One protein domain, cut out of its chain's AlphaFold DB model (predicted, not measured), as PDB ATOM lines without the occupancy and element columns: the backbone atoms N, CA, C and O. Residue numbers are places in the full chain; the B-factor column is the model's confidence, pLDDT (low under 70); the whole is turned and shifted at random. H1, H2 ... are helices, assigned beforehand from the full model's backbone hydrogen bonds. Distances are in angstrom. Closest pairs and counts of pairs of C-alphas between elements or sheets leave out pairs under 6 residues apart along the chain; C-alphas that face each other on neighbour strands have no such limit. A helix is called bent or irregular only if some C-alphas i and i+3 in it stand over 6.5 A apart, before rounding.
ATOM      1  N   PHE A 348    -117.877 -10.821 -22.200       97.19
ATOM      2  CA  PHE A 348    -119.302 -10.817 -21.900       97.19
ATOM      3  C   PHE A 348    -119.931 -12.218 -21.967       97.19
ATOM      4  O   PHE A 348    -120.573 -12.654 -21.010       97.19
ATOM      5  N   GLU A 349    -119.698 -12.976 -23.042       96.62
ATOM      6  CA  GLU A 349    -120.206 -14.350 -23.176       96.62
ATOM      7  C   GLU A 349    -119.630 -15.293 -22.113       96.62
ATOM      8  O   GLU A 349    -120.344 -16.142 -21.574       96.62
ATOM      9  N   ILE A 350    -118.353 -15.120 -21.763       96.88
ATOM     10  CA  ILE A 350    -117.696 -15.898 -20.704       96.88
ATOM     11  C   ILE A 350    -118.330 -15.607 -19.342       96.88
ATOM     12  O   ILE A 350    -118.579 -16.538 -18.572       96.88
ATOM     13  N   LEU A 351    -118.646 -14.345 -19.044       97.25
ATOM     14  CA  LEU A 351    -119.323 -13.960 -17.803       97.25
ATOM     15  C   LEU A 351    -120.736 -14.553 -17.720       97.25
ATOM     16  O   LEU A 351    -121.156 -14.987 -16.650       97.25
ATOM     17  N   LYS A 352    -121.445 -14.649 -18.850       96.88
ATOM     18  CA  LYS A 352    -122.774 -15.280 -18.926       96.88
ATOM     19  C   LYS A 352    -122.726 -16.808 -18.841       96.88
ATOM     20  O   LYS A 352    -123.757 -17.419 -18.562       96.88
ATOM     21  N   SER A 353    -121.567 -17.425 -19.069       96.31
ATOM     22  CA  SER A 353    -121.433 -18.881 -19.123       96.31
ATOM     23  C   SER A 353    -121.763 -19.577 -17.794       96.31
ATOM     24  O   SER A 353    -121.511 -19.060 -16.702       96.31
ATOM     25  N   ASP A 354    -122.274 -20.807 -17.892       95.19
ATOM     26  CA  ASP A 354    -122.561 -21.658 -16.731       95.19
ATOM     27  C   ASP A 354    -121.304 -21.946 -15.892       95.19
ATOM     28  O   ASP A 354    -121.407 -22.138 -14.680       95.19
ATOM     29  N   GLU A 355    -120.119 -21.962 -16.514       94.75
ATOM     30  CA  GLU A 355    -118.832 -22.196 -15.848       94.75
ATOM     31  C   GLU A 355    -118.507 -21.056 -14.872       94.75
ATOM     32  O   GLU A 355    -118.272 -21.308 -13.686       94.75
ATOM     33  N   THR A 356    -118.604 -19.799 -15.323       95.50
ATOM     34  CA  THR A 356    -118.414 -18.615 -14.466       95.50
ATOM     35  C   THR A 356    -119.465 -18.539 -13.365       95.50
ATOM     36  O   THR A 356    -119.121 -18.313 -12.203       95.50
ATOM     37  N   GLN A 357    -120.738 -18.785 -13.688       95.31
ATOM     38  CA  GLN A 357    -121.803 -18.784 -12.683       95.31
ATOM     39  C   GLN A 357    -121.622 -19.899 -11.643       95.31
ATOM     40  O   GLN A 357    -121.859 -19.678 -10.457       95.31
ATOM     41  N   SER A 358    -121.199 -21.094 -12.062       95.50
ATOM     42  CA  SER A 358    -120.918 -22.218 -11.164       95.50
ATOM     43  C   SER A 358    -119.743 -21.910 -10.235       95.50
ATOM     44  O   SER A 358    -119.844 -22.126  -9.026       95.50
ATOM     45  N   HIS A 359    -118.665 -21.327 -10.775       95.06
ATOM     46  CA  HIS A 359    -117.544 -20.863  -9.964       95.06
ATOM     47  C   HIS A 359    -118.007 -19.832  -8.933       95.06
ATOM     48  O   HIS A 359    -117.731 -20.003  -7.748       95.06
ATOM     49  N   LEU A 360    -118.777 -18.824  -9.357       95.69
ATOM     50  CA  LEU A 360    -119.317 -17.805  -8.462       95.69
ATOM     51  C   LEU A 360    -120.146 -18.431  -7.333       95.69
ATOM     52  O   LEU A 360    -119.878 -18.151  -6.168       95.69
ATOM     53  N   ARG A 361    -121.072 -19.352  -7.645       95.69
ATOM     54  CA  ARG A 361    -121.827 -20.104  -6.624       95.69
ATOM     55  C   ARG A 361    -120.890 -20.800  -5.639       95.69
ATOM     56  O   ARG A 361    -121.054 -20.642  -4.443       95.69
ATOM     57  N   SER A 362    -119.857 -21.492  -6.117       96.44
ATOM     58  CA  SER A 362    -118.941 -22.224  -5.230       96.44
ATOM     59  C   SER A 362    -118.186 -21.343  -4.222       96.44
ATOM     60  O   SER A 362    -117.767 -21.843  -3.180       96.44
ATOM     61  N   VAL A 363    -118.026 -20.044  -4.504       95.81
ATOM     62  CA  VAL A 363    -117.280 -19.116  -3.642       95.81
ATOM     63  C   VAL A 363    -118.169 -18.143  -2.863       95.81
ATOM     64  O   VAL A 363    -117.703 -17.603  -1.860       95.81
ATOM     65  N   LEU A 364    -119.432 -17.941  -3.261       93.62
ATOM     66  CA  LEU A 364    -120.318 -16.896  -2.722       93.62
ATOM     67  C   LEU A 364    -120.459 -16.924  -1.196       93.62
ATOM     68  O   LEU A 364    -120.329 -15.877  -0.563       93.62
ATOM     69  N   GLY A 365    -120.655 -18.103  -0.597       90.62
ATOM     70  CA  GLY A 365    -120.745 -18.229   0.864       90.62
ATOM     71  C   GLY A 365    -119.488 -17.698   1.566       90.62
ATOM     72  O   GLY A 365    -119.570 -16.879   2.477       90.62
ATOM     73  N   SER A 366    -118.308 -18.070   1.058       95.50
ATOM     74  CA  SER A 366    -117.032 -17.592   1.605       95.50
ATOM     75  C   SER A 366    -116.784 -16.102   1.347       95.50
ATOM     76  O   SER A 366    -116.218 -15.427   2.204       95.50
ATOM     77  N   LEU A 367    -117.226 -15.574   0.199       94.44
ATOM     78  CA  LEU A 367    -117.099 -14.154  -0.136       94.44
ATOM     79  C   LEU A 367    -117.943 -13.293   0.803       94.44
ATOM     80  O   LEU A 367    -117.476 -12.260   1.279       94.44
ATOM     81  N   TYR A 368    -119.175 -13.721   1.089       94.94
ATOM     82  CA  TYR A 368    -120.051 -13.004   2.008       94.94
ATOM     83  C   TYR A 368    -119.436 -12.909   3.412       94.94
ATOM     84  O   TYR A 368    -119.402 -11.831   3.995       94.94
ATOM     85  N   GLU A 369    -118.897 -14.009   3.944       94.12
ATOM     86  CA  GLU A 369    -118.316 -14.015   5.293       94.12
ATOM     87  C   GLU A 369    -116.977 -13.270   5.396       94.12
ATOM     88  O   GLU A 369    -116.684 -12.678   6.436       94.12
ATOM     89  N   ARG A 370    -116.138 -13.330   4.353       95.88
ATOM     90  CA  ARG A 370    -114.750 -12.841   4.418       95.88
ATOM     91  C   ARG A 370    -114.566 -11.432   3.878       95.88
ATOM     92  O   ARG A 370    -113.712 -10.713   4.391       95.88
ATOM     93  N   GLU A 371    -115.304 -11.067   2.836       94.00
ATOM     94  CA  GLU A 371    -115.050  -9.846   2.066       94.00
ATOM     95  C   GLU A 371    -116.155  -8.803   2.241       94.00
ATOM     96  O   GLU A 371    -115.890  -7.606   2.121       94.00
ATOM     97  N   TYR A 372    -117.382  -9.217   2.579       96.06
ATOM     98  CA  TYR A 372    -118.481  -8.272   2.727       96.06
ATOM     99  C   TYR A 372    -118.572  -7.672   4.133       96.06
ATOM    100  O   TYR A 372    -118.998  -8.312   5.095       96.06
ATOM    101  N   VAL A 373    -118.243  -6.384   4.241       93.94
ATOM    102  CA  VAL A 373    -118.501  -5.590   5.448       93.94
ATOM    103  C   VAL A 373    -119.813  -4.841   5.269       93.94
ATOM    104  O   VAL A 373    -119.876  -3.844   4.549       93.94
ATOM    105  N   ARG A 374    -120.861  -5.306   5.958       89.69
ATOM    106  CA  ARG A 374    -122.175  -4.655   5.925       89.69
ATOM    107  C   ARG A 374    -122.048  -3.175   6.331       89.69
ATOM    108  O   ARG A 374    -121.534  -2.902   7.422       89.69
ATOM    109  N   PRO A 375    -122.553  -2.227   5.522       86.19
ATOM    110  CA  PRO A 375    -122.559  -0.816   5.880       86.19
ATOM    111  C   PRO A 375    -123.294  -0.581   7.202       86.19
ATOM    112  O   PRO A 375    -124.424  -1.026   7.397       86.19
ATOM    113  N   THR A 376    -122.661   0.143   8.124       84.44
ATOM    114  CA  THR A 376    -123.286   0.565   9.390       84.44
ATOM    115  C   THR A 376    -124.126   1.832   9.232       84.44
ATOM    116  O   THR A 376    -124.939   2.146  10.100       84.44
ATOM    117  N   SER A 377    -123.946   2.561   8.127       80.81
ATOM    118  CA  SER A 377    -124.689   3.776   7.797       80.81
ATOM    119  C   SER A 377    -125.516   3.570   6.532       80.81
ATOM    120  O   SER A 377    -125.077   2.880   5.619       80.81
ATOM    121  N   ALA A 378    -126.677   4.221   6.449       75.31
ATOM    122  CA  ALA A 378    -127.590   4.142   5.303       75.31
ATOM    123  C   ALA A 378    -127.089   4.874   4.037       75.31
ATOM    124  O   ALA A 378    -127.879   5.195   3.151       75.31
ATOM    125  N   ARG A 379    -125.793   5.199   3.960       79.81
ATOM    126  CA  ARG A 379    -125.180   5.776   2.764       79.81
ATOM    127  C   ARG A 379    -124.611   4.643   1.929       79.81
ATOM    128  O   ARG A 379    -123.523   4.150   2.212       79.81
ATOM    129  N   PHE A 380    -125.385   4.238   0.935       82.31
ATOM    130  CA  PHE A 380    -124.946   3.295  -0.076       82.31
ATOM    131  C   PHE A 380    -124.362   4.058  -1.260       82.31
ATOM    132  O   PHE A 380    -124.939   5.046  -1.714       82.31
ATOM    133  N   GLU A 381    -123.218   3.594  -1.738       82.75
ATOM    134  CA  GLU A 381    -122.571   4.099  -2.941       82.75
ATOM    135  C   GLU A 381    -122.488   2.930  -3.917       82.75
ATOM    136  O   GLU A 381    -121.766   1.961  -3.680       82.75
ATOM    137  N   PHE A 382    -123.307   2.991  -4.966       86.50
ATOM    138  CA  PHE A 382    -123.413   1.940  -5.970       86.50
ATOM    139  C   PHE A 382    -122.624   2.353  -7.208       86.50
ATOM    140  O   PHE A 382    -123.189   2.845  -8.183       86.50
ATOM    141  N   SER A 383    -121.307   2.184  -7.156       87.56
ATOM    142  CA  SER A 383    -120.429   2.411  -8.299       87.56
ATOM    143  C   SER A 383    -119.589   1.164  -8.556       87.56
ATOM    144  O   SER A 383    -118.800   0.721  -7.722       87.56
ATOM    145  N   PHE A 384    -119.784   0.565  -9.728       92.75
ATOM    146  CA  PHE A 384    -118.880  -0.440 -10.266       92.75
ATOM    147  C   PHE A 384    -118.552  -0.064 -11.702       92.75
ATOM    148  O   PHE A 384    -119.440  -0.013 -12.551       92.75
ATOM    149  N   ASP A 385    -117.273   0.181 -11.955       92.00
ATOM    150  CA  ASP A 385    -116.757   0.447 -13.290       92.00
ATOM    151  C   ASP A 385    -116.025  -0.797 -13.810       92.00
ATOM    152  O   ASP A 385    -115.174  -1.365 -13.115       92.00
ATOM    153  N   ALA A 386    -116.368  -1.241 -15.018       93.25
ATOM    154  CA  ALA A 386    -115.663  -2.309 -15.726       93.25
ATOM    155  C   ALA A 386    -114.554  -1.763 -16.650       93.25
ATOM    156  O   ALA A 386    -113.869  -2.547 -17.308       93.25
ATOM    157  N   GLY A 387    -114.380  -0.440 -16.703       93.12
ATOM    158  CA  GLY A 387    -113.530   0.246 -17.661       93.12
ATOM    159  C   GLY A 387    -114.019   0.019 -19.092       93.12
ATOM    160  O   GLY A 387    -115.207  -0.111 -19.366       93.12
ATOM    161  N   SER A 388    -113.073  -0.099 -20.016       93.81
ATOM    162  CA  SER A 388    -113.303  -0.465 -21.416       93.81
ATOM    163  C   SER A 388    -113.563  -1.963 -21.661       93.81
ATOM    164  O   SER A 388    -113.699  -2.368 -22.815       93.81
ATOM    165  N   LEU A 389    -113.607  -2.808 -20.620       95.44
ATOM    166  CA  LEU A 389    -113.781  -4.259 -20.790       95.44
ATOM    167  C   LEU A 389    -115.200  -4.674 -21.163       95.44
ATOM    168  O   LEU A 389    -115.373  -5.711 -21.800       95.44
ATOM    169  N   LEU A 390    -116.190  -3.906 -20.718       95.50
ATOM    170  CA  LEU A 390    -117.597  -4.128 -21.011       95.50
ATOM    171  C   LEU A 390    -118.245  -2.791 -21.323       95.50
ATOM    172  O   LEU A 390    -118.006  -1.794 -20.642       95.50
ATOM    173  N   THR A 391    -119.127  -2.791 -22.310       93.44
ATOM    174  CA  THR A 391    -120.054  -1.683 -22.490       93.44
ATOM    175  C   THR A 391    -121.010  -1.605 -21.303       93.44
ATOM    176  O   THR A 391    -121.298  -2.588 -20.614       93.44
ATOM    177  N   TYR A 392    -121.576  -0.423 -21.099       87.69
ATOM    178  CA  TYR A 392    -122.564  -0.194 -20.055       87.69
ATOM    179  C   TYR A 392    -123.781  -1.152 -20.144       87.69
ATOM    180  O   TYR A 392    -124.271  -1.658 -19.128       87.69
ATOM    181  N   LYS A 393    -124.230  -1.468 -21.369       90.44
ATOM    182  CA  LYS A 393    -125.314  -2.430 -21.628       90.44
ATOM    183  C   LYS A 393    -124.934  -3.848 -21.190       90.44
ATOM    184  O   LYS A 393    -125.692  -4.493 -20.469       90.44
ATOM    185  N   GLU A 394    -123.754  -4.319 -21.584       94.69
ATOM    186  CA  GLU A 394    -123.257  -5.651 -21.213       94.69
ATOM    187  C   GLU A 394    -123.084  -5.784 -19.700       94.69
ATOM    188  O   GLU A 394    -123.495  -6.777 -19.100       94.69
ATOM    189  N   LEU A 395    -122.522  -4.754 -19.068       94.56
ATOM    190  CA  LEU A 395    -122.333  -4.720 -17.627       94.56
ATOM    191  C   LEU A 395    -123.674  -4.777 -16.879       94.56
ATOM    192  O   LEU A 395    -123.798  -5.487 -15.879       94.56
ATOM    193  N   THR A 396    -124.697  -4.093 -17.389       90.25
ATOM    194  CA  THR A 396    -126.060  -4.165 -16.851       90.25
ATOM    195  C   THR A 396    -126.616  -5.592 -16.908       90.25
ATOM    196  O   THR A 396    -127.095  -6.105 -15.896       90.25
ATOM    197  N   GLU A 397    -126.504  -6.271 -18.053       93.50
ATOM    198  CA  GLU A 397    -126.961  -7.661 -18.200       93.50
ATOM    199  C   GLU A 397    -126.205  -8.631 -17.277       93.50
ATOM    200  O   GLU A 397    -126.819  -9.479 -16.624       93.50
ATOM    201  N   VAL A 398    -124.879  -8.486 -17.173       95.75
ATOM    202  CA  VAL A 398    -124.052  -9.288 -16.253       95.75
ATOM    203  C   VAL A 398    -124.483  -9.064 -14.804       95.75
ATOM    204  O   VAL A 398    -124.544 -10.019 -14.030       95.75
ATOM    205  N   SER A 399    -124.846  -7.834 -14.440       94.69
ATOM    206  CA  SER A 399    -125.293  -7.500 -13.085       94.69
ATOM    207  C   SER A 399    -126.622  -8.163 -12.725       94.69
ATOM    208  O   SER A 399    -126.779  -8.642 -11.603       94.69
ATOM    209  N   VAL A 400    -127.551  -8.282 -13.679       94.38
ATOM    210  CA  VAL A 400    -128.806  -9.032 -13.485       94.38
ATOM    211  C   VAL A 400    -128.530 -10.520 -13.254       94.38
ATOM    212  O   VAL A 400    -129.112 -11.124 -12.354       94.38
ATOM    213  N   ILE A 401    -127.606 -11.113 -14.015       95.25
ATOM    214  CA  ILE A 401    -127.223 -12.522 -13.844       95.25
ATOM    215  C   ILE A 401    -126.558 -12.737 -12.485       95.25
ATOM    216  O   ILE A 401    -126.932 -13.649 -11.751       95.25
ATOM    217  N   ALA A 402    -125.604 -11.879 -12.122       96.12
ATOM    218  CA  ALA A 402    -124.939 -11.928 -10.826       96.12
ATOM    219  C   ALA A 402    -125.956 -11.835  -9.676       96.12
ATOM    220  O   ALA A 402    -125.895 -12.631  -8.738       96.12
ATOM    221  N   LEU A 403    -126.947 -10.946  -9.790       95.19
ATOM    222  CA  LEU A 403    -128.029 -10.811  -8.819       95.19
ATOM    223  C   LEU A 403    -128.853 -12.098  -8.676       95.19
ATOM    224  O   LEU A 403    -129.111 -12.551  -7.563       95.19
ATOM    225  N   GLN A 404    -129.233 -12.724  -9.791       94.75
ATOM    226  CA  GLN A 404    -129.956 -14.000  -9.766       94.75
ATOM    227  C   GLN A 404    -129.136 -15.108  -9.097       94.75
ATOM    228  O   GLN A 404    -129.674 -15.888  -8.309       94.75
ATOM    229  N   VAL A 405    -127.828 -15.161  -9.367       95.19
ATOM    230  CA  VAL A 405    -126.928 -16.133  -8.736       95.19
ATOM    231  C   VAL A 405    -126.860 -15.917  -7.222       95.19
ATOM    232  O   VAL A 405    -126.933 -16.896  -6.480       95.19
ATOM    233  N   VAL A 406    -126.790 -14.662  -6.759       95.50
ATOM    234  CA  VAL A 406    -126.815 -14.311  -5.328       95.50
ATOM    235  C   VAL A 406    -128.124 -14.752  -4.671       95.50
ATOM    236  O   VAL A 406    -128.092 -15.434  -3.649       95.50
ATOM    237  N   LYS A 407    -129.274 -14.437  -5.279       93.12
ATOM    238  CA  LYS A 407    -130.607 -14.767  -4.739       93.12
ATOM    239  C   LYS A 407    -130.865 -16.260  -4.585       93.12
ATOM    240  O   LYS A 407    -131.574 -16.675  -3.669       93.12
ATOM    241  N   LEU A 408    -130.336 -17.065  -5.503       92.50
ATOM    242  CA  LEU A 408    -130.520 -18.515  -5.499       92.50
ATOM    243  C   LEU A 408    -129.536 -19.241  -4.566       92.50
ATOM    244  O   LEU A 408    -129.695 -20.443  -4.338       92.50
ATOM    245  N   HIS A 409    -128.528 -18.547  -4.031       94.00
ATOM    246  CA  HIS A 409    -127.502 -19.156  -3.193       94.00
ATOM    247  C   HIS A 409    -127.981 -19.356  -1.747       94.00
ATOM    248  O   HIS A 409    -128.461 -18.425  -1.110       94.00
ATOM    249  N   GLN A 410    -127.819 -20.564  -1.198       92.81
ATOM    250  CA  GLN A 410    -128.336 -20.903   0.139       92.81
ATOM    251  C   GLN A 410    -127.486 -20.337   1.286       92.81
ATOM    252  O   GLN A 410    -128.034 -19.971   2.322       92.81
ATOM    253  N   ASP A 411    -126.168 -20.237   1.089       92.62
ATOM    254  CA  ASP A 411    -125.241 -19.759   2.129       92.62
ATOM    255  C   ASP A 411    -125.181 -18.228   2.233       92.62
ATOM    256  O   ASP A 411    -124.566 -17.687   3.148       92.62
ATOM    257  N   VAL A 412    -125.817 -17.513   1.299       93.00
ATOM    258  CA  VAL A 412    -125.932 -16.056   1.374       93.00
ATOM    259  C   VAL A 412    -127.211 -15.735   2.155       93.00
ATOM    260  O   VAL A 412    -128.300 -16.144   1.745       93.00
ATOM    261  N   PRO A 413    -127.133 -15.033   3.300       92.69
ATOM    262  CA  PRO A 413    -128.322 -14.724   4.079       92.69
ATOM    263  C   PRO A 413    -129.252 -13.800   3.293       92.69
ATOM    264  O   PRO A 413    -128.809 -12.941   2.533       92.69
ATOM    265  N   LYS A 414    -130.562 -13.930   3.530       93.62
ATOM    266  CA  LYS A 414    -131.552 -13.020   2.945       93.62
ATOM    267  C   LYS A 414    -131.288 -11.593   3.428       93.62
ATOM    268  O   LYS A 414    -131.300 -11.333   4.633       93.62
ATOM    269  N   MET A 415    -131.052 -10.695   2.481       91.69
ATOM    270  CA  MET A 415    -130.748  -9.286   2.710       91.69
ATOM    271  C   MET A 415    -131.924  -8.407   2.283       91.69
ATOM    272  O   MET A 415    -132.812  -8.845   1.552       91.69
ATOM    273  N   ASP A 416    -131.955  -7.169   2.770       92.12
ATOM    274  CA  ASP A 416    -132.768  -6.141   2.129       92.12
ATOM    275  C   ASP A 416    -132.150  -5.750   0.778       92.12
ATOM    276  O   ASP A 416    -130.957  -5.943   0.546       92.12
ATOM    277  N   ILE A 417    -132.971  -5.166  -0.093       90.31
ATOM    278  CA  ILE A 417    -132.607  -4.861  -1.482       90.31
ATOM    279  C   ILE A 417    -131.355  -3.974  -1.560       90.31
ATOM    280  O   ILE A 417    -130.525  -4.175  -2.438       90.31
ATOM    281  N   PHE A 418    -131.179  -3.013  -0.647       91.19
ATOM    282  CA  PHE A 418    -130.028  -2.107  -0.697       91.19
ATOM    283  C   PHE A 418    -128.741  -2.795  -0.246       91.19
ATOM    284  O   PHE A 418    -127.716  -2.645  -0.906       91.19
ATOM    285  N   THR A 419    -128.795  -3.591   0.825       92.31
ATOM    286  CA  THR A 419    -127.655  -4.416   1.258       92.31
ATOM    287  C   THR A 419    -127.278  -5.448   0.190       92.31
ATOM    288  O   THR A 419    -126.099  -5.683  -0.054       92.31
ATOM    289  N   GLU A 420    -128.262  -6.028  -0.500       93.62
ATOM    290  CA  GLU A 420    -128.033  -6.962  -1.607       93.62
ATOM    291  C   GLU A 420    -127.342  -6.285  -2.799       93.62
ATOM    292  O   GLU A 420    -126.354  -6.811  -3.312       93.62
ATOM    293  N   MET A 421    -127.798  -5.093  -3.201       93.31
ATOM    294  CA  MET A 421    -127.142  -4.293  -4.244       93.31
ATOM    295  C   MET A 421    -125.722  -3.876  -3.851       93.31
ATOM    296  O   MET A 421    -124.818  -3.883  -4.683       93.31
ATOM    297  N   ASP A 422    -125.507  -3.535  -2.582       94.25
ATOM    298  CA  ASP A 422    -124.200  -3.122  -2.072       94.25
ATOM    299  C   ASP A 422    -123.214  -4.295  -2.083       94.25
ATOM    300  O   ASP A 422    -122.082  -4.150  -2.541       94.25
ATOM    301  N   TYR A 423    -123.668  -5.484  -1.673       95.94
ATOM    302  CA  TYR A 423    -122.903  -6.724  -1.786       95.94
ATOM    303  C   TYR A 423    -122.592  -7.080  -3.246       95.94
ATOM    304  O   TYR A 423    -121.452  -7.425  -3.574       95.94
ATOM    305  N   LEU A 424    -123.585  -6.945  -4.131       96.25
ATOM    306  CA  LEU A 424    -123.442  -7.203  -5.560       96.25
ATOM    307  C   LEU A 424    -122.329  -6.340  -6.170       96.25
ATOM    308  O   LEU A 424    -121.412  -6.863  -6.799       96.25
ATOM    309  N   VAL A 425    -122.398  -5.028  -5.944       95.38
ATOM    310  CA  VAL A 425    -121.485  -4.029  -6.515       95.38
ATOM    311  C   VAL A 425    -120.077  -4.130  -5.927       95.38
ATOM    312  O   VAL A 425    -119.101  -4.065  -6.673       95.38
ATOM    313  N   LYS A 426    -119.951  -4.323  -4.609       95.25
ATOM    314  CA  LYS A 426    -118.645  -4.297  -3.929       95.25
ATOM    315  C   LYS A 426    -117.883  -5.611  -3.953       95.25
ATOM    316  O   LYS A 426    -116.666  -5.582  -3.811       95.25
ATOM    317  N   VAL A 427    -118.573  -6.744  -4.074       96.75
ATOM    318  CA  VAL A 427    -117.944  -8.065  -3.912       96.75
ATOM    319  C   VAL A 427    -118.209  -8.955  -5.117       96.75
ATOM    320  O   VAL A 427    -117.274  -9.449  -5.748       96.75
ATOM    321  N   VAL A 428    -119.477  -9.140  -5.479       97.31
ATOM    322  CA  VAL A 428    -119.873 -10.159  -6.462       97.31
ATOM    323  C   VAL A 428    -119.421  -9.792  -7.874       97.31
ATOM    324  O   VAL A 428    -118.766 -10.602  -8.527       97.31
ATOM    325  N   LEU A 429    -119.725  -8.577  -8.339       96.94
ATOM    326  CA  LEU A 429    -119.336  -8.093  -9.667       96.94
ATOM    327  C   LEU A 429    -117.812  -8.058  -9.862       96.94
ATOM    328  O   LEU A 429    -117.351  -8.638 -10.848       96.94
ATOM    329  N   PRO A 430    -117.005  -7.486  -8.940       97.38
ATOM    330  CA  PRO A 430    -115.550  -7.570  -9.031       97.38
ATOM    331  C   PRO A 430    -115.050  -9.012  -9.145       97.38
ATOM    332  O   PRO A 430    -114.265  -9.321 -10.041       97.38
ATOM    333  N   LYS A 431    -115.538  -9.924  -8.291       97.50
ATOM    334  CA  LYS A 431    -115.069 -11.314  -8.307       97.50
ATOM    335  C   LYS A 431    -115.472 -12.048  -9.583       97.50
ATOM    336  O   LYS A 431    -114.674 -12.806 -10.137       97.50
ATOM    337  N   MET A 432    -116.687 -11.808 -10.068       97.44
ATOM    338  CA  MET A 432    -117.176 -12.369 -11.322       97.44
ATOM    339  C   MET A 432    -116.347 -11.867 -12.513       97.44
ATOM    340  O   MET A 432    -115.945 -12.681 -13.343       97.44
ATOM    341  N   MET A 433    -116.009 -10.573 -12.551       97.88
ATOM    342  CA  MET A 433    -115.129  -9.983 -13.566       97.88
ATOM    343  C   MET A 433    -113.730 -10.595 -13.547       97.88
ATOM    344  O   MET A 433    -113.234 -11.006 -14.592       97.88
ATOM    345  N   ILE A 434    -113.116 -10.724 -12.367       97.69
ATOM    346  CA  ILE A 434    -111.802 -11.364 -12.207       97.69
ATOM    347  C   ILE A 434    -111.843 -12.802 -12.738       97.69
ATOM    348  O   ILE A 434    -111.001 -13.176 -13.552       97.69
ATOM    349  N   CYS A 435    -112.853 -13.587 -12.350       96.94
ATOM    350  CA  CYS A 435    -113.034 -14.958 -12.834       96.94
ATOM    351  C   CYS A 435    -113.194 -15.010 -14.364       96.94
ATOM    352  O   CYS A 435    -112.528 -15.804 -15.033       96.94
ATOM    353  N   GLY A 436    -114.020 -14.125 -14.931       96.81
ATOM    354  CA  GLY A 436    -114.215 -14.026 -16.375       96.81
ATOM    355  C   GLY A 436    -112.926 -13.678 -17.119       96.81
ATOM    356  O   GLY A 436    -112.600 -14.327 -18.109       96.81
ATOM    357  N   ILE A 437    -112.142 -12.717 -16.618       97.25
ATOM    358  CA  ILE A 437    -110.853 -12.323 -17.211       97.25
ATOM    359  C   ILE A 437    -109.840 -13.469 -17.125       97.25
ATOM    360  O   ILE A 437    -109.168 -13.752 -18.119       97.25
ATOM    361  N   MET A 438    -109.756 -14.158 -15.980       97.00
ATOM    362  CA  MET A 438    -108.888 -15.329 -15.811       97.00
ATOM    363  C   MET A 438    -109.198 -16.404 -16.852       97.00
ATOM    364  O   MET A 438    -108.283 -16.935 -17.478       97.00
ATOM    365  N   GLN A 439    -110.481 -16.692 -17.088       95.25
ATOM    366  CA  GLN A 439    -110.900 -17.651 -18.112       95.25
ATOM    367  C   GLN A 439    -110.616 -17.137 -19.530       95.25
ATOM    368  O   GLN A 439    -110.068 -17.873 -20.353       95.25
ATOM    369  N   TRP A 440    -110.934 -15.869 -19.803       95.38
ATOM    370  CA  TRP A 440    -110.781 -15.237 -21.114       95.38
ATOM    371  C   TRP A 440    -109.323 -15.158 -21.569       95.38
ATOM    372  O   TRP A 440    -109.000 -15.471 -22.715       95.38
ATOM    373  N   ARG A 441    -108.421 -14.772 -20.665       95.69
ATOM    374  CA  ARG A 441    -106.990 -14.594 -20.951       95.69
ATOM    375  C   ARG A 441    -106.133 -15.785 -20.541       95.69
ATOM    376  O   ARG A 441    -104.950 -15.794 -20.866       95.69
ATOM    377  N   SER A 442    -106.712 -16.791 -19.878       94.56
ATOM    378  CA  SER A 442    -105.967 -17.901 -19.266       94.56
ATOM    379  C   SER A 442    -104.839 -17.395 -18.352       94.56
ATOM    380  O   SER A 442    -103.714 -17.889 -18.411       94.56
ATOM    381  N   CYS A 443    -105.138 -16.369 -17.551       96.31
ATOM    382  CA  CYS A 443    -104.182 -15.663 -16.699       96.31
ATOM    383  C   CYS A 443    -104.417 -15.947 -15.207       96.31
ATOM    384  O   CYS A 443    -105.420 -16.556 -14.818       96.31
ATOM    385  N   ARG A 444    -103.466 -15.533 -14.362       97.62
ATOM    386  CA  ARG A 444    -103.609 -15.634 -12.899       97.62
ATOM    387  C   ARG A 444    -104.527 -14.542 -12.350       97.62
ATOM    388  O   ARG A 444    -104.774 -13.537 -13.008       97.62
ATOM    389  N   GLU A 445    -104.999 -14.726 -11.120       96.56
ATOM    390  CA  GLU A 445    -105.877 -13.760 -10.451       96.56
ATOM    391  C   GLU A 445    -105.215 -12.381 -10.305       96.56
ATOM    392  O   GLU A 445    -105.863 -11.361 -10.544       96.56
ATOM    393  N   GLU A 446    -103.920 -12.316  -9.989       97.75
ATOM    394  CA  GLU A 446    -103.200 -11.041  -9.879       97.75
ATOM    395  C   GLU A 446    -103.129 -10.303 -11.222       97.75
ATOM    396  O   GLU A 446    -103.286  -9.085 -11.273       97.75
ATOM    397  N   GLU A 447    -102.934 -11.040 -12.316       97.75
ATOM    398  CA  GLU A 447    -102.892 -10.490 -13.675       97.75
ATOM    399  C   GLU A 447    -104.282 -10.019 -14.121       97.75
ATOM    400  O   GLU A 447    -104.413  -8.959 -14.730       97.75
ATOM    401  N   ALA A 448    -105.334 -10.770 -13.781       97.62
ATOM    402  CA  ALA A 448    -106.715 -10.382 -14.047       97.62
ATOM    403  C   ALA A 448    -107.109  -9.095 -13.304       97.62
ATOM    404  O   ALA A 448    -107.728  -8.212 -13.897       97.62
ATOM    405  N   ASN A 449    -106.694  -8.957 -12.041       97.31
ATOM    406  CA  ASN A 449    -106.881  -7.730 -11.265       97.31
ATOM    407  C   ASN A 449    -106.146  -6.540 -11.892       97.31
ATOM    408  O   ASN A 449    -106.739  -5.480 -12.073       97.31
ATOM    409  N   GLN A 450    -104.877  -6.717 -12.278       97.69
ATOM    410  CA  GLN A 450    -104.111  -5.663 -12.951       97.69
ATOM    411  C   GLN A 450    -104.771  -5.221 -14.259       97.69
ATOM    412  O   GLN A 450    -104.771  -4.034 -14.568       97.69
ATOM    413  N   LEU A 451    -105.356  -6.154 -15.013       97.19
ATOM    414  CA  LEU A 451    -106.049  -5.857 -16.263       97.19
ATOM    415  C   LEU A 451    -107.357  -5.085 -16.032       97.19
ATOM    416  O   LEU A 451    -107.631  -4.135 -16.765       97.19
ATOM    417  N   LEU A 452    -108.134  -5.451 -15.007       96.50
ATOM    418  CA  LEU A 452    -109.343  -4.717 -14.617       96.50
ATOM    419  C   LEU A 452    -109.009  -3.284 -14.169       96.50
ATOM    420  O   LEU A 452    -109.622  -2.334 -14.646       96.50
ATOM    421  N   GLU A 453    -107.996  -3.117 -13.318       95.94
ATOM    422  CA  GLU A 453    -107.550  -1.798 -12.852       95.94
ATOM    423  C   GLU A 453    -106.955  -0.949 -13.982       95.94
ATOM    424  O   GLU A 453    -107.273   0.233 -14.103       95.94
ATOM    425  N   ALA A 454    -106.146  -1.541 -14.865       95.94
ATOM    426  CA  ALA A 454    -105.615  -0.839 -16.030       95.94
ATOM    427  C   ALA A 454    -106.742  -0.328 -16.940       95.94
ATOM    428  O   ALA A 454    -106.687   0.807 -17.404       95.94
ATOM    429  N   SER A 455    -107.789  -1.133 -17.145       94.56
ATOM    430  CA  SER A 455    -108.937  -0.732 -17.959       94.56
ATOM    431  C   SER A 455    -109.720   0.441 -17.354       94.56
ATOM    432  O   SER A 455    -110.120   1.338 -18.095       94.56
ATOM    433  N   ARG A 456    -109.870   0.484 -16.022       92.56
ATOM    434  CA  ARG A 456    -110.487   1.608 -15.288       92.56
ATOM    435  C   ARG A 456    -109.667   2.895 -15.366       92.56
ATOM    436  O   ARG A 456    -110.211   3.989 -15.448       92.56
ATOM    437  N   LEU A 457    -108.341   2.781 -15.331       92.94
ATOM    438  CA  LEU A 457    -107.461   3.946 -15.453       92.94
ATOM    439  C   LEU A 457    -107.473   4.515 -16.877       92.94
ATOM    440  O   LEU A 457    -107.423   5.732 -17.048       92.94
ATOM    441  N   SER A 458    -107.563   3.650 -17.890       87.81
ATOM    442  CA  SER A 458    -107.636   4.072 -19.290       87.81
ATOM    443  C   SER A 458    -108.964   4.749 -19.640       87.81
ATOM    444  O   SER A 458    -108.942   5.741 -20.364       87.81
ATOM    445  N   SER A 459    -110.101   4.286 -19.102       79.31
ATOM    446  CA  SER A 459    -111.407   4.924 -19.347       79.31
ATOM    447  C   SER A 459    -111.477   6.354 -18.801       79.31
ATOM    448  O   SER A 459    -112.116   7.207 -19.408       79.31
ATOM    449  N   MET A 475    -126.695   2.092 -14.014       66.19
ATOM    450  CA  MET A 475    -126.612   0.631 -13.752       66.19
ATOM    451  C   MET A 475    -127.529   0.278 -12.585       66.19
ATOM    452  O   MET A 475    -128.232  -0.732 -12.583       66.19
ATOM    453  N   PHE A 476    -127.542   1.189 -11.619       69.50
ATOM    454  CA  PHE A 476    -128.422   1.182 -10.478       69.50
ATOM    455  C   PHE A 476    -129.901   1.143 -10.876       69.50
ATOM    456  O   PHE A 476    -130.631   0.308 -10.357       69.50
ATOM    457  N   GLU A 477    -130.358   1.977 -11.811       67.06
ATOM    458  CA  GLU A 477    -131.753   1.953 -12.268       67.06
ATOM    459  C   GLU A 477    -132.118   0.642 -12.953       67.06
ATOM    460  O   GLU A 477    -133.176   0.087 -12.668       67.06
ATOM    461  N   SER A 478    -131.246   0.098 -13.801       69.06
ATOM    462  CA  SER A 478    -131.485  -1.201 -14.436       69.06
ATOM    463  C   SER A 478    -131.560  -2.336 -13.410       69.06
ATOM    464  O   SER A 478    -132.429  -3.203 -13.500       69.06
ATOM    465  N   LEU A 479    -130.699  -2.300 -12.390       68.62
ATOM    466  CA  LEU A 479    -130.706  -3.246 -11.277       68.62
ATOM    467  C   LEU A 479    -131.942  -3.102 -10.384       68.62
ATOM    468  O   LEU A 479    -132.562  -4.103 -10.020       68.62
ATOM    469  N   VAL A 480    -132.342  -1.870 -10.067       71.06
ATOM    470  CA  VAL A 480    -133.561  -1.572  -9.307       71.06
ATOM    471  C   VAL A 480    -134.793  -1.993 -10.097       71.06
ATOM    472  O   VAL A 480    -135.689  -2.608  -9.527       71.06
ATOM    473  N   ASN A 481    -134.840  -1.733 -11.401       71.00
ATOM    474  CA  ASN A 481    -135.937  -2.155 -12.266       71.00
ATOM    475  C   ASN A 481    -136.013  -3.682 -12.358       71.00
ATOM    476  O   ASN A 481    -137.106  -4.230 -12.233       71.00
ATOM    477  N   ALA A 482    -134.879  -4.380 -12.476       67.94
ATOM    478  CA  ALA A 482    -134.834  -5.842 -12.433       67.94
ATOM    479  C   ALA A 482    -135.318  -6.393 -11.077       67.94
ATOM    480  O   ALA A 482    -136.145  -7.306 -11.032       67.94
ATOM    481  N   ALA A 483    -134.869  -5.799  -9.965       61.78
ATOM    482  CA  ALA A 483    -135.308  -6.175  -8.625       61.78
ATOM    483  C   ALA A 483    -136.811  -5.909  -8.408       61.78
ATOM    484  O   ALA A 483    -137.518  -6.763  -7.872       61.78
ATOM    485  N   CYS A 484    -137.321  -4.762  -8.864       65.25
ATOM    486  CA  CYS A 484    -138.734  -4.384  -8.783       65.25
ATOM    487  C   CYS A 484    -139.625  -5.259  -9.673       65.25
ATOM    488  O   CYS A 484    -140.709  -5.660  -9.245       65.25
ATOM    489  N   HIS A 485    -139.175  -5.588 -10.886       67.31
ATOM    490  CA  HIS A 485    -139.888  -6.483 -11.795       67.31
ATOM    491  C   HIS A 485    -140.071  -7.871 -11.167       67.31
ATOM    492  O   HIS A 485    -141.181  -8.399 -11.167       67.31
ATOM    493  N   GLU A 486    -139.034  -8.429 -10.535       58.34
ATOM    494  CA  GLU A 486    -139.153  -9.709  -9.824       58.34
ATOM    495  C   GLU A 486    -140.083  -9.661  -8.603       58.34
ATOM    496  O   GLU A 486    -140.788 -10.635  -8.330       58.34
TER     497      GLU A 486
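AT A GLANCE: This is residues 348 to 459 and 475 to 486 of the 496 residues of an uncharacterized protein of Steinernema carpocapsae (UniProt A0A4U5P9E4). H3 and the bent H4 cross at the core, with H1 and H2 packed on both; H5 crosses H4b at one end and H6 packs on H3 at the other. The 124 printed residues, with six named helices, H1 to H6, are in class all helix. They are compact, radius of gyration of the C-alphas 13.9 A, spans 35 by 29 by 28 A.

HOW THE PARTS SIT: H1, residues 348 to 352, touches H3, residues 392 to 408, closest C-alphas Phe 348 and Glu 394, 6.5 A. H2, residues 354 to 370, is irregular, C-alphas 362 and 365 being 7.5 A apart; its residues 357 to 364 alone touch H3, Arg 361 to Val 405, C-alphas 6.8 A. H4, residues 417 to 441, assigned as one helix by its hydrogen bonds, is bent: C-alphas 426 and 429 are 6.9 A apart. Its arm H4b, from 429, touches H5, residues 445 to 459, about perpendicular at 74 degrees, closest C-alphas Ile 434 and Ala 448, 5.5 A. H6, residues 475 to 486, touches H3, closest C-alphas Thr 396 and Met 475, 5.7 A. Every O i to N i+4 pair is within hydrogen-bond range in H1, H3, H4a, H4b, H5 and H6; in H2, 11 of 13.

IN THESE COORDINATES: H1 begins at C-alpha 348 (-119.302, -10.817, -21.900); H3 is 24.7 A long; H6 ends at C-alpha 486 (-139.153, -9.709, -9.824).

THE WHOLE: Residues 460 to 474 are cut out, a 16.8 A gap between C-alphas 459 and 475. The link H2 to H3 is long. Residues 475 to 479 and 482 to 486 have pLDDT under 70.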